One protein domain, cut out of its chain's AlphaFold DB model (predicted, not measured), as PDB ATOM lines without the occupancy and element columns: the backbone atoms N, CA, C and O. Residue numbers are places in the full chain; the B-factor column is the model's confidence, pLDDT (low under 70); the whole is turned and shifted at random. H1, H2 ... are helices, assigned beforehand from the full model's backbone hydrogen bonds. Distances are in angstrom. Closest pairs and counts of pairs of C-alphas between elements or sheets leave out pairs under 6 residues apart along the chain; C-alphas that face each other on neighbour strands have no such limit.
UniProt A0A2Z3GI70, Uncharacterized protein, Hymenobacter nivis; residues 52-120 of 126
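AT A GLANCE: This is residues 52 to 120 of the 126 residues of an uncharacterized protein of Hymenobacter nivis (UniProt A0A2Z3GI70). Three helices make a small, rod-shaped up-and-down bundle, in which each helix runs against the one before it. H1 and H2 pair closely as a helical hairpin, and H3 folds back to run the same way as H1. The printed part has 69 residues, with three named helices, H1, H2 and H3 in that order, and no named strand; the class is all helix. It is compact, with a radius of gyration of the C-alphas of 12.0 A, and spans 36 by 18 by 17 A.

HOW THE PARTS SIT: The longest helix, H1, residues 52 to 71, touches H2, residues 80 to 96, at a shallow tilt of 26 degrees, opposite ways. Their closest C-alphas, those of Glu 54 and Ala 93, are 5.0 A apart. H3, residues 103 to 119, touches H1 with residues 105 to 112 alone, at a shallow tilt of 31 degrees, the same way; the closest C-alphas, those of Ala 65 and Tyr 112, are 6.8 A apart. H2 and H3, also a helical hairpin, only just touch, with 3 pairs of C-alphas within 8 A. H2 touches H3 with residues 83 to 86 alone, and H3 touches H2 with residues 109 to 113 alone; their closest C-alphas, those of Ala 83 and Ala 113, are 7.6 A apart. H2 and H3 run opposite ways at a shallow tilt of 7 degrees. In H1, H2 and H3 every O i to N i+4 pair is within hydrogen-bond range.

IN THESE COORDINATES: H1 begins at C-alpha 52 (2.861, 51.040, 6.409) and is 28.0 A long from first to last C-alpha. H2 begins at C-alpha 80 (3.281, 56.730, 30.613) and is 24.5 A long. H3 is 24.6 A long and ends at C-alpha 119 (2.764, 46.267, 38.854).

THE WHOLE: The two C-alphas farthest apart, those of Thr 74 and Thr 99, are 36.9 A apart. The printed part has no cut, and the links H1 to H2, of 8 residues, and H2 to H3, of 6, are short. The mean pLDDT of the printed part is 94.8, and no printed residue is under 70.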
ATOM      1  N   GLN A  52       1.923  52.100   6.044       92.81
ATOM      2  CA  GLN A  52       2.861  51.040   6.409       92.81
ATOM      3  C   GLN A  52       3.819  51.478   7.527       92.81
ATOM      4  O   GLN A  52       4.049  50.722   8.468       92.81
ATOM      5  N   ALA A  53       4.367  52.694   7.447       93.12
ATOM      6  CA  ALA A  53       5.335  53.191   8.422       93.12
ATOM      7  C   ALA A  53       4.695  53.420   9.801       93.12
ATOM      8  O   ALA A  53       5.272  53.056  10.826       93.12
ATOM      9  N   GLU A  54       3.493  53.988   9.830       94.50
ATOM     10  CA  GLU A  54       2.720  54.279  11.036       94.50
ATOM     11  C   GLU A  54       2.271  52.987  11.723       94.50
ATOM     12  O   GLU A  54       2.405  52.856  12.942       94.50
ATOM     13  N   ILE A  55       1.816  52.003  10.943       94.81
ATOM     14  CA  ILE A  55       1.423  50.691  11.461       94.81
ATOM     15  C   ILE A  55       2.639  49.943  12.016       94.81
ATOM     16  O   ILE A  55       2.584  49.453  13.141       94.81
ATOM     17  N   LEU A  56       3.766  49.906  11.294       95.62
ATOM     18  CA  LEU A  56       4.994  49.273  11.798       95.62
ATOM     19  C   LEU A  56       5.514  49.956  13.063       95.62
ATOM     20  O   LEU A  56       6.001  49.289  13.977       95.62
ATOM     21  N   ARG A  57       5.399  51.286  13.147       96.62
ATOM     22  CA  ARG A  57       5.744  52.035  14.356       96.62
ATOM     23  C   ARG A  57       4.855  51.628  15.528       96.62
ATOM     24  O   ARG A  57       5.382  51.381  16.611       96.62
ATOM     25  N   LEU A  58       3.540  51.548  15.323       97.56
ATOM     26  CA  LEU A  58       2.599  51.074  16.340       97.56
ATOM     27  C   LEU A  58       2.953  49.651  16.799       97.56
ATOM     28  O   LEU A  58       3.088  49.415  17.999       97.56
ATOM     29  N   GLU A  59       3.169  48.728  15.860       97.25
ATOM     30  CA  GLU A  59       3.536  47.337  16.153       97.25
ATOM     31  C   GLU A  59       4.857  47.240  16.926       97.25
ATOM     32  O   GLU A  59       4.941  46.515  17.915       97.25
ATOM     33  N   THR A  60       5.853  48.050  16.561       97.75
ATOM     34  CA  THR A  60       7.149  48.111  17.258       97.75
ATOM     35  C   THR A  60       6.999  48.568  18.710       97.75
ATOM     36  O   THR A  60       7.637  48.017  19.608       97.75
ATOM     37  N   LEU A  61       6.169  49.580  18.972       98.38
ATOM     38  CA  LEU A  61       5.936  50.075  20.332       98.38
ATOM     39  C   LEU A  61       5.192  49.040  21.192       98.38
ATOM     40  O   LEU A  61       5.500  48.877  22.372       98.38
ATOM     41  N   LEU A  62       4.254  48.299  20.601       98.12
ATOM     42  CA  LEU A  62       3.572  47.194  21.277       98.12
ATOM     43  C   LEU A  62       4.516  46.012  21.543       98.12
ATOM     44  O   LEU A  62       4.440  45.401  22.608       98.12
ATOM     45  N   ASP A  63       5.468  45.739  20.649       97.12
ATOM     46  CA  ASP A  63       6.534  44.760  20.893       97.12
ATOM     47  C   ASP A  63       7.464  45.167  22.037       97.12
ATOM     48  O   ASP A  63       7.872  44.316  22.830       97.12
ATOM     49  N   GLN A  64       7.767  46.458  22.189       96.88
ATOM     50  CA  GLN A  64       8.525  46.946  23.346       96.88
ATOM     51  C   GLN A  64       7.773  46.692  24.659       96.88
ATOM     52  O   GLN A  64       8.379  46.242  25.635       96.88
ATOM     53  N   ALA A  65       6.456  46.912  24.677       97.00
ATOM     54  CA  ALA A  65       5.624  46.599  25.836       97.00
ATOM     55  C   ALA A  65       5.601  45.088  26.130       97.00
ATOM     56  O   ALA A  65       5.772  44.674  27.278       97.00
ATOM     57  N   TYR A  66       5.491  44.247  25.097       96.56
ATOM     58  CA  TYR A  66       5.578  42.793  25.239       96.56
ATOM     59  C   TYR A  66       6.936  42.325  25.788       96.56
ATOM     60  O   TYR A  66       7.010  41.437  26.647       96.56
ATOM     61  N   ALA A  67       8.034  42.939  25.345       95.00
ATOM     62  CA  ALA A  67       9.358  42.667  25.889       95.00
ATOM     63  C   ALA A  67       9.430  43.036  27.383       95.00
ATOM     64  O   ALA A  67       9.905  42.237  28.190       95.00
ATOM     65  N   GLY A  68       8.882  44.188  27.787       93.56
ATOM     66  CA  GLY A  68       8.775  44.582  29.199       93.56
ATOM     67  C   GLY A  68       7.905  43.629  30.031       93.56
ATOM     68  O   GLY A  68       8.258  43.264  31.158       93.56
ATOM     69  N   LEU A  69       6.797  43.153  29.454       95.44
ATOM     70  CA  LEU A  69       5.895  42.173  30.060       95.44
ATOM     71  C   LEU A  69       6.624  40.875  30.427       95.44
ATOM     72  O   LEU A  69       6.417  40.342  31.526       95.44
ATOM     73  N   THR A  70       7.451  40.376  29.506       94.19
ATOM     74  CA  THR A  70       8.100  39.060  29.580       94.19
ATOM     75  C   THR A  70       9.465  39.084  30.266       94.19
ATOM     76  O   THR A  70       9.846  38.083  30.870       94.19
ATOM     77  N   ALA A  71      10.178  40.214  30.250       91.50
ATOM     78  CA  ALA A  71      11.516  40.328  30.830       91.50
ATOM     79  C   ALA A  71      11.540  40.159  32.357       91.50
ATOM     80  O   ALA A  71      12.467  39.574  32.914       91.50
ATOM     81  N   SER A  72      10.539  40.689  33.060       89.81
ATOM     82  CA  SER A  72      10.459  40.610  34.520       89.81
ATOM     83  C   SER A  72       9.013  40.756  34.987       89.81
ATOM     84  O   SER A  72       8.258  41.501  34.372       89.81
ATOM     85  N   PRO A  73       8.604  40.100  36.090       87.12
ATOM     86  CA  PRO A  73       7.259  40.238  36.649       87.12
ATOM     87  C   PRO A  73       6.989  41.592  37.329       87.12
ATOM     88  O   PRO A  73       5.843  41.842  37.707       87.12
ATOM     89  N   THR A  74       8.018  42.422  37.528       88.38
ATOM     90  CA  THR A  74       7.934  43.717  38.230       88.38
ATOM     91  C   THR A  74       8.509  44.884  37.433       88.38
ATOM     92  O   THR A  74       8.523  46.000  37.940       88.38
ATOM     93  N   ALA A  75       9.046  44.641  36.233       90.12
ATOM     94  CA  ALA A  75       9.476  45.727  35.360       90.12
ATOM     95  C   ALA A  75       8.265  46.501  34.834       90.12
ATOM     96  O   ALA A  75       7.182  45.924  34.686       90.12
ATOM     97  N   ALA A  76       8.480  47.772  34.502       92.94
ATOM     98  CA  ALA A  76       7.492  48.552  33.777       92.94
ATOM     99  C   ALA A  76       7.203  47.875  32.427       92.94
ATOM    100  O   ALA A  76       8.120  47.503  31.691       92.94
ATOM    101  N   VAL A  77       5.923  47.689  32.138       95.56
ATOM    102  CA  VAL A  77       5.384  47.122  30.896       95.56
ATOM    103  C   VAL A  77       4.921  48.238  29.984       95.56
ATOM    104  O   VAL A  77       5.187  48.218  28.787       95.56
ATOM    105  N   PHE A  78       4.222  49.214  30.556       96.94
ATOM    106  CA  PHE A  78       3.539  50.254  29.804       96.94
ATOM    107  C   PHE A  78       3.645  51.611  30.504       96.94
ATOM    108  O   PHE A  78       2.628  52.207  30.863       96.94
ATOM    109  N   PRO A  79       4.878  52.107  30.737       95.38
ATOM    110  CA  PRO A  79       5.072  53.388  31.401       95.38
ATOM    111  C   PRO A  79       4.394  54.520  30.607       95.38
ATOM    112  O   PRO A  79       4.243  54.397  29.388       95.38
ATOM    113  N   PRO A  80       4.055  55.658  31.246       94.44
ATOM    114  CA  PRO A  80       3.281  56.730  30.613       94.44
ATOM    115  C   PRO A  80       3.831  57.192  29.258       94.44
ATOM    116  O   PRO A  80       3.074  57.346  28.307       94.44
ATOM    117  N   ILE A  81       5.158  57.307  29.133       95.69
ATOM    118  CA  ILE A  81       5.803  57.728  27.883       95.69
ATOM    119  C   ILE A  81       5.591  56.735  26.730       95.69
ATOM    120  O   ILE A  81       5.439  57.142  25.581       95.69
ATOM    121  N   LEU A  82       5.550  55.431  27.027       97.44
ATOM    122  CA  LEU A  82       5.270  54.399  26.030       97.44
ATOM    123  C   LEU A  82       3.777  54.373  25.688       97.44
ATOM    124  O   LEU A  82       3.425  54.250  24.517       97.44
ATOM    125  N   ALA A  83       2.908  54.549  26.687       97.12
ATOM    126  CA  ALA A  83       1.465  54.624  26.479       97.12
ATOM    127  C   ALA A  83       1.076  55.801  25.567       97.12
ATOM    128  O   ALA A  83       0.302  55.623  24.627       97.12
ATOM    129  N   GLU A  84       1.665  56.979  25.789       97.44
ATOM    130  CA  GLU A  84       1.487  58.152  24.927       97.44
ATOM    131  C   GLU A  84       2.011  57.904  23.509       97.44
ATOM    132  O   GLU A  84       1.329  58.224  22.536       97.44
ATOM    133  N   ALA A  85       3.189  57.287  23.370       97.75
ATOM    134  CA  ALA A  85       3.751  56.961  22.062       97.75
ATOM    135  C   ALA A  85       2.863  55.983  21.271       97.75
ATOM    136  O   ALA A  85       2.692  56.158  20.064       97.75
ATOM    137  N   VAL A  86       2.283  54.976  21.935       97.94
ATOM    138  CA  VAL A  86       1.339  54.029  21.318       97.94
ATOM    139  C   VAL A  86       0.051  54.732  20.904       97.94
ATOM    140  O   VAL A  86      -0.414  54.512  19.788       97.94
ATOM    141  N   ALA A  87      -0.504  55.599  21.756       97.12
ATOM    142  CA  ALA A  87      -1.702  56.368  21.423       97.12
ATOM    143  C   ALA A  87      -1.476  57.249  20.183       97.12
ATOM    144  O   ALA A  87      -2.251  57.181  19.232       97.12
ATOM    145  N   GLN A  88      -0.360  57.985  20.139       97.50
ATOM    146  CA  GLN A  88       0.001  58.814  18.986       97.50
ATOM    147  C   GLN A  88       0.209  57.987  17.712       97.50
ATOM    148  O   GLN A  88      -0.238  58.389  16.641       97.50
ATOM    149  N   ALA A  89       0.875  56.833  17.805       96.38
ATOM    150  CA  ALA A  89       1.083  55.963  16.649       96.38
ATOM    151  C   ALA A  89      -0.239  55.372  16.127       96.38
ATOM    152  O   ALA A  89      -0.442  55.313  14.917       96.38
ATOM    153  N   ALA A  90      -1.160  54.991  17.019       95.50
ATOM    154  CA  ALA A  90      -2.486  54.506  16.642       95.50
ATOM    155  C   ALA A  90      -3.332  55.594  15.962       95.50
ATOM    156  O   ALA A  90      -3.963  55.336  14.936       95.50
ATOM    157  N   GLU A  91      -3.295  56.825  16.480       96.06
ATOM    158  CA  GLU A  91      -3.947  57.982  15.859       96.06
ATOM    159  C   GLU A  91      -3.367  58.291  14.473       96.06
ATOM    160  O   GLU A  91      -4.123  58.499  13.526       96.06
ATOM    161  N   GLN A  92      -2.040  58.263  14.325       95.06
ATOM    162  CA  GLN A  92      -1.378  58.461  13.033       95.06
ATOM    163  C   GLN A  92      -1.767  57.369  12.036       95.06
ATOM    164  O   GLN A  92      -2.180  57.700  10.928       95.06
ATOM    165  N   ALA A  93      -1.736  56.097  12.447       93.69
ATOM    166  CA  ALA A  93      -2.178  54.974  11.624       93.69
ATOM    167  C   ALA A  93      -3.657  55.109  11.212       93.69
ATOM    168  O   ALA A  93      -4.007  54.825  10.070       93.69
ATOM    169  N   ALA A  94      -4.525  55.595  12.110       93.00
ATOM    170  CA  ALA A  94      -5.940  55.839  11.808       93.00
ATOM    171  C   ALA A  94      -6.132  56.982  10.806       93.00
ATOM    172  O   ALA A  94      -7.053  56.943   9.993       93.00
ATOM    173  N   ALA A  95      -5.288  58.010  10.881       93.62
ATOM    174  CA  ALA A  95      -5.362  59.170  10.004       93.62
ATOM    175  C   ALA A  95      -4.939  58.836   8.568       93.62
ATOM    176  O   ALA A  95      -5.559  59.325   7.625       93.62
ATOM    177  N   VAL A  96      -3.900  58.013   8.404       93.19
ATOM    178  CA  VAL A  96      -3.384  57.621   7.082       93.19
ATOM    179  C   VAL A  96      -4.170  56.465   6.465       93.19
ATOM    180  O   VAL A  96      -4.388  56.457   5.259       93.19
ATOM    181  N   GLU A  97      -4.643  55.518   7.281       91.81
ATOM    182  CA  GLU A  97      -5.362  54.322   6.833       91.81
ATOM    183  C   GLU A  97      -6.604  54.061   7.705       91.81
ATOM    184  O   GLU A  97      -6.645  53.124   8.506       91.81
ATOM    185  N   PRO A  98      -7.674  54.861   7.548       89.25
ATOM    186  CA  PRO A  98      -8.856  54.806   8.416       89.25
ATOM    187  C   PRO A  98      -9.672  53.516   8.275       89.25
ATOM    188  O   PRO A  98     -10.505  53.210   9.127       89.25
ATOM    189  N   THR A  99      -9.469  52.767   7.188       89.06
ATOM    190  CA  THR A  99     -10.143  51.479   6.956       89.06
ATOM    191  C   THR A  99      -9.414  50.302   7.602       89.06
ATOM    192  O   THR A  99      -9.954  49.196   7.651       89.06
ATOM    193  N   TRP A 100      -8.200  50.524   8.112       88.94
ATOM    194  CA  TRP A 100      -7.408  49.488   8.750       88.94
ATOM    195  C   TRP A 100      -7.959  49.151  10.140       88.94
ATOM    196  O   TRP A 100      -8.254  50.026  10.957       88.94
ATOM    197  N   ASN A 101      -8.118  47.855  10.417       90.38
ATOM    198  CA  ASN A 101      -8.721  47.392  11.662       90.38
ATOM    199  C   ASN A 101      -7.741  47.518  12.838       90.38
ATOM    200  O   ASN A 101      -6.776  46.761  12.936       90.38
ATOM    201  N   GLN A 102      -8.051  48.422  13.770       92.12
ATOM    202  CA  GLN A 102      -7.217  48.692  14.944       92.12
ATOM    203  C   GLN A 102      -7.603  47.918  16.211       92.12
ATOM    204  O   GLN A 102      -6.955  48.064  17.252       92.12
ATOM    205  N   ASP A 103      -8.665  47.112  16.177       94.50
ATOM    206  CA  ASP A 103      -9.260  46.548  17.393       94.50
ATOM    207  C   ASP A 103      -8.297  45.642  18.164       94.50
ATOM    208  O   ASP A 103      -8.283  45.661  19.398       94.50
ATOM    209  N   ALA A 104      -7.475  44.863  17.458       94.25
ATOM    210  CA  ALA A 104      -6.477  44.005  18.085       94.25
ATOM    211  C   ALA A 104      -5.435  44.824  18.861       94.25
ATOM    212  O   ALA A 104      -5.212  44.556  20.039       94.25
ATOM    213  N   TYR A 105      -4.885  45.874  18.250       95.81
ATOM    214  CA  TYR A 105      -3.875  46.749  18.855       95.81
ATOM    215  C   TYR A 105      -4.415  47.518  20.059       95.81
ATOM    216  O   TYR A 105      -3.743  47.635  21.083       95.81
ATOM    217  N   ARG A 106      -5.667  47.989  19.982       96.44
ATOM    218  CA  ARG A 106      -6.337  48.659  21.108       96.44
ATOM    219  C   ARG A 106      -6.514  47.723  22.302       96.44
ATOM    220  O   ARG A 106      -6.285  48.131  23.439       96.44
ATOM    221  N   ARG A 107      -6.913  46.470  22.057       97.00
ATOM    222  CA  ARG A 107      -7.045  45.452  23.112       97.00
ATOM    223  C   ARG A 107      -5.689  45.044  23.691       97.00
ATOM    224  O   ARG A 107      -5.593  44.882  24.904       97.00
ATOM    225  N   GLU A 108      -4.659  44.925  22.854       97.50
ATOM    226  CA  GLU A 108      -3.278  44.662  23.281       97.50
ATOM    227  C   GLU A 108      -2.771  45.780  24.215       97.50
ATOM    228  O   GLU A 108      -2.358  45.516  25.343       97.50
ATOM    229  N   ALA A 109      -2.913  47.048  23.810       97.56
ATOM    230  CA  ALA A 109      -2.523  48.200  24.624       97.56
ATOM    231  C   ALA A 109      -3.292  48.277  25.957       97.56
ATOM    232  O   ALA A 109      -2.707  48.575  27.000       97.56
ATOM    233  N   ALA A 110      -4.595  47.975  25.951       96.88
ATOM    234  CA  ALA A 110      -5.406  47.939  27.168       96.88
ATOM    235  C   ALA A 110      -4.934  46.854  28.150       96.88
ATOM    236  O   ALA A 110      -4.915  47.088  29.361       96.88
ATOM    237  N   PHE A 111      -4.514  45.693  27.640       97.31
ATOM    238  CA  PHE A 111      -3.915  44.643  28.460       97.31
ATOM    239  C   PHE A 111      -2.614  45.124  29.120       97.31
ATOM    240  O   PHE A 111      -2.451  44.980  30.333       97.31
ATOM    241  N   TYR A 112      -1.719  45.759  28.358       97.44
ATOM    242  CA  TYR A 112      -0.468  46.295  28.901       97.44
ATOM    243  C   TYR A 112      -0.694  47.396  29.940       97.44
ATOM    244  O   TYR A 112      -0.039  47.391  30.979       97.44
ATOM    245  N   ALA A 113      -1.662  48.289  29.721       96.44
ATOM    246  CA  ALA A 113      -2.034  49.310  30.698       96.44
ATOM    247  C   ALA A 113      -2.572  48.702  32.007       96.44
ATOM    248  O   ALA A 113      -2.219  49.155  33.098       96.44
ATOM    249  N   ALA A 114      -3.398  47.654  31.919       95.56
ATOM    250  CA  ALA A 114      -3.905  46.947  33.095       95.56
ATOM    251  C   ALA A 114      -2.775  46.259  33.877       95.56
ATOM    252  O   ALA A 114      -2.741  46.308  35.109       95.56
ATOM    253  N   GLU A 115      -1.824  45.650  33.169       95.69
ATOM    254  CA  GLU A 115      -0.666  45.012  33.786       95.69
ATOM    255  C   GLU A 115       0.298  46.034  34.409       95.69
ATOM    256  O   GLU A 115       0.808  45.794  35.507       95.69
ATOM    257  N   GLU A 116       0.505  47.192  33.778       95.69
ATOM    258  CA  GLU A 116       1.272  48.299  34.354       95.69
ATOM    259  C   GLU A 116       0.641  48.772  35.664       95.69
ATOM    260  O   GLU A 116       1.318  48.818  36.690       95.69
ATOM    261  N   ALA A 117      -0.668  49.038  35.673       93.75
ATOM    262  CA  ALA A 117      -1.389  49.451  36.877       93.75
ATOM    263  C   ALA A 117      -1.317  48.394  37.994       93.75
ATOM    264  O   ALA A 117      -1.265  48.735  39.178       93.75
ATOM    265  N   ARG A 118      -1.272  47.104  37.631       92.75
ATOM    266  CA  ARG A 118      -1.088  45.992  38.575       92.75
ATOM    267  C   ARG A 118       0.314  45.977  39.191       92.75
ATOM    268  O   ARG A 118       0.453  45.642  40.366       92.75
ATOM    269  N   ARG A 119       1.356  46.275  38.407       93.38
ATOM    270  CA  ARG A 119       2.764  46.267  38.854       93.38
ATOM    271  C   ARG A 119       3.152  47.546  39.591       93.38
ATOM    272  O   ARG A 119       3.909  47.489  40.559       93.38
ATOM    273  N   HIS A 120       2.607  48.674  39.156       90.75
ATOM    274  CA  HIS A 120       2.932  50.014  39.624       90.75
ATOM    275  C   HIS A 120       1.644  50.766  39.988       90.75
ATOM    276  O   HIS A 120       1.256  51.713  39.300       90.75
TER     277      HIS A 120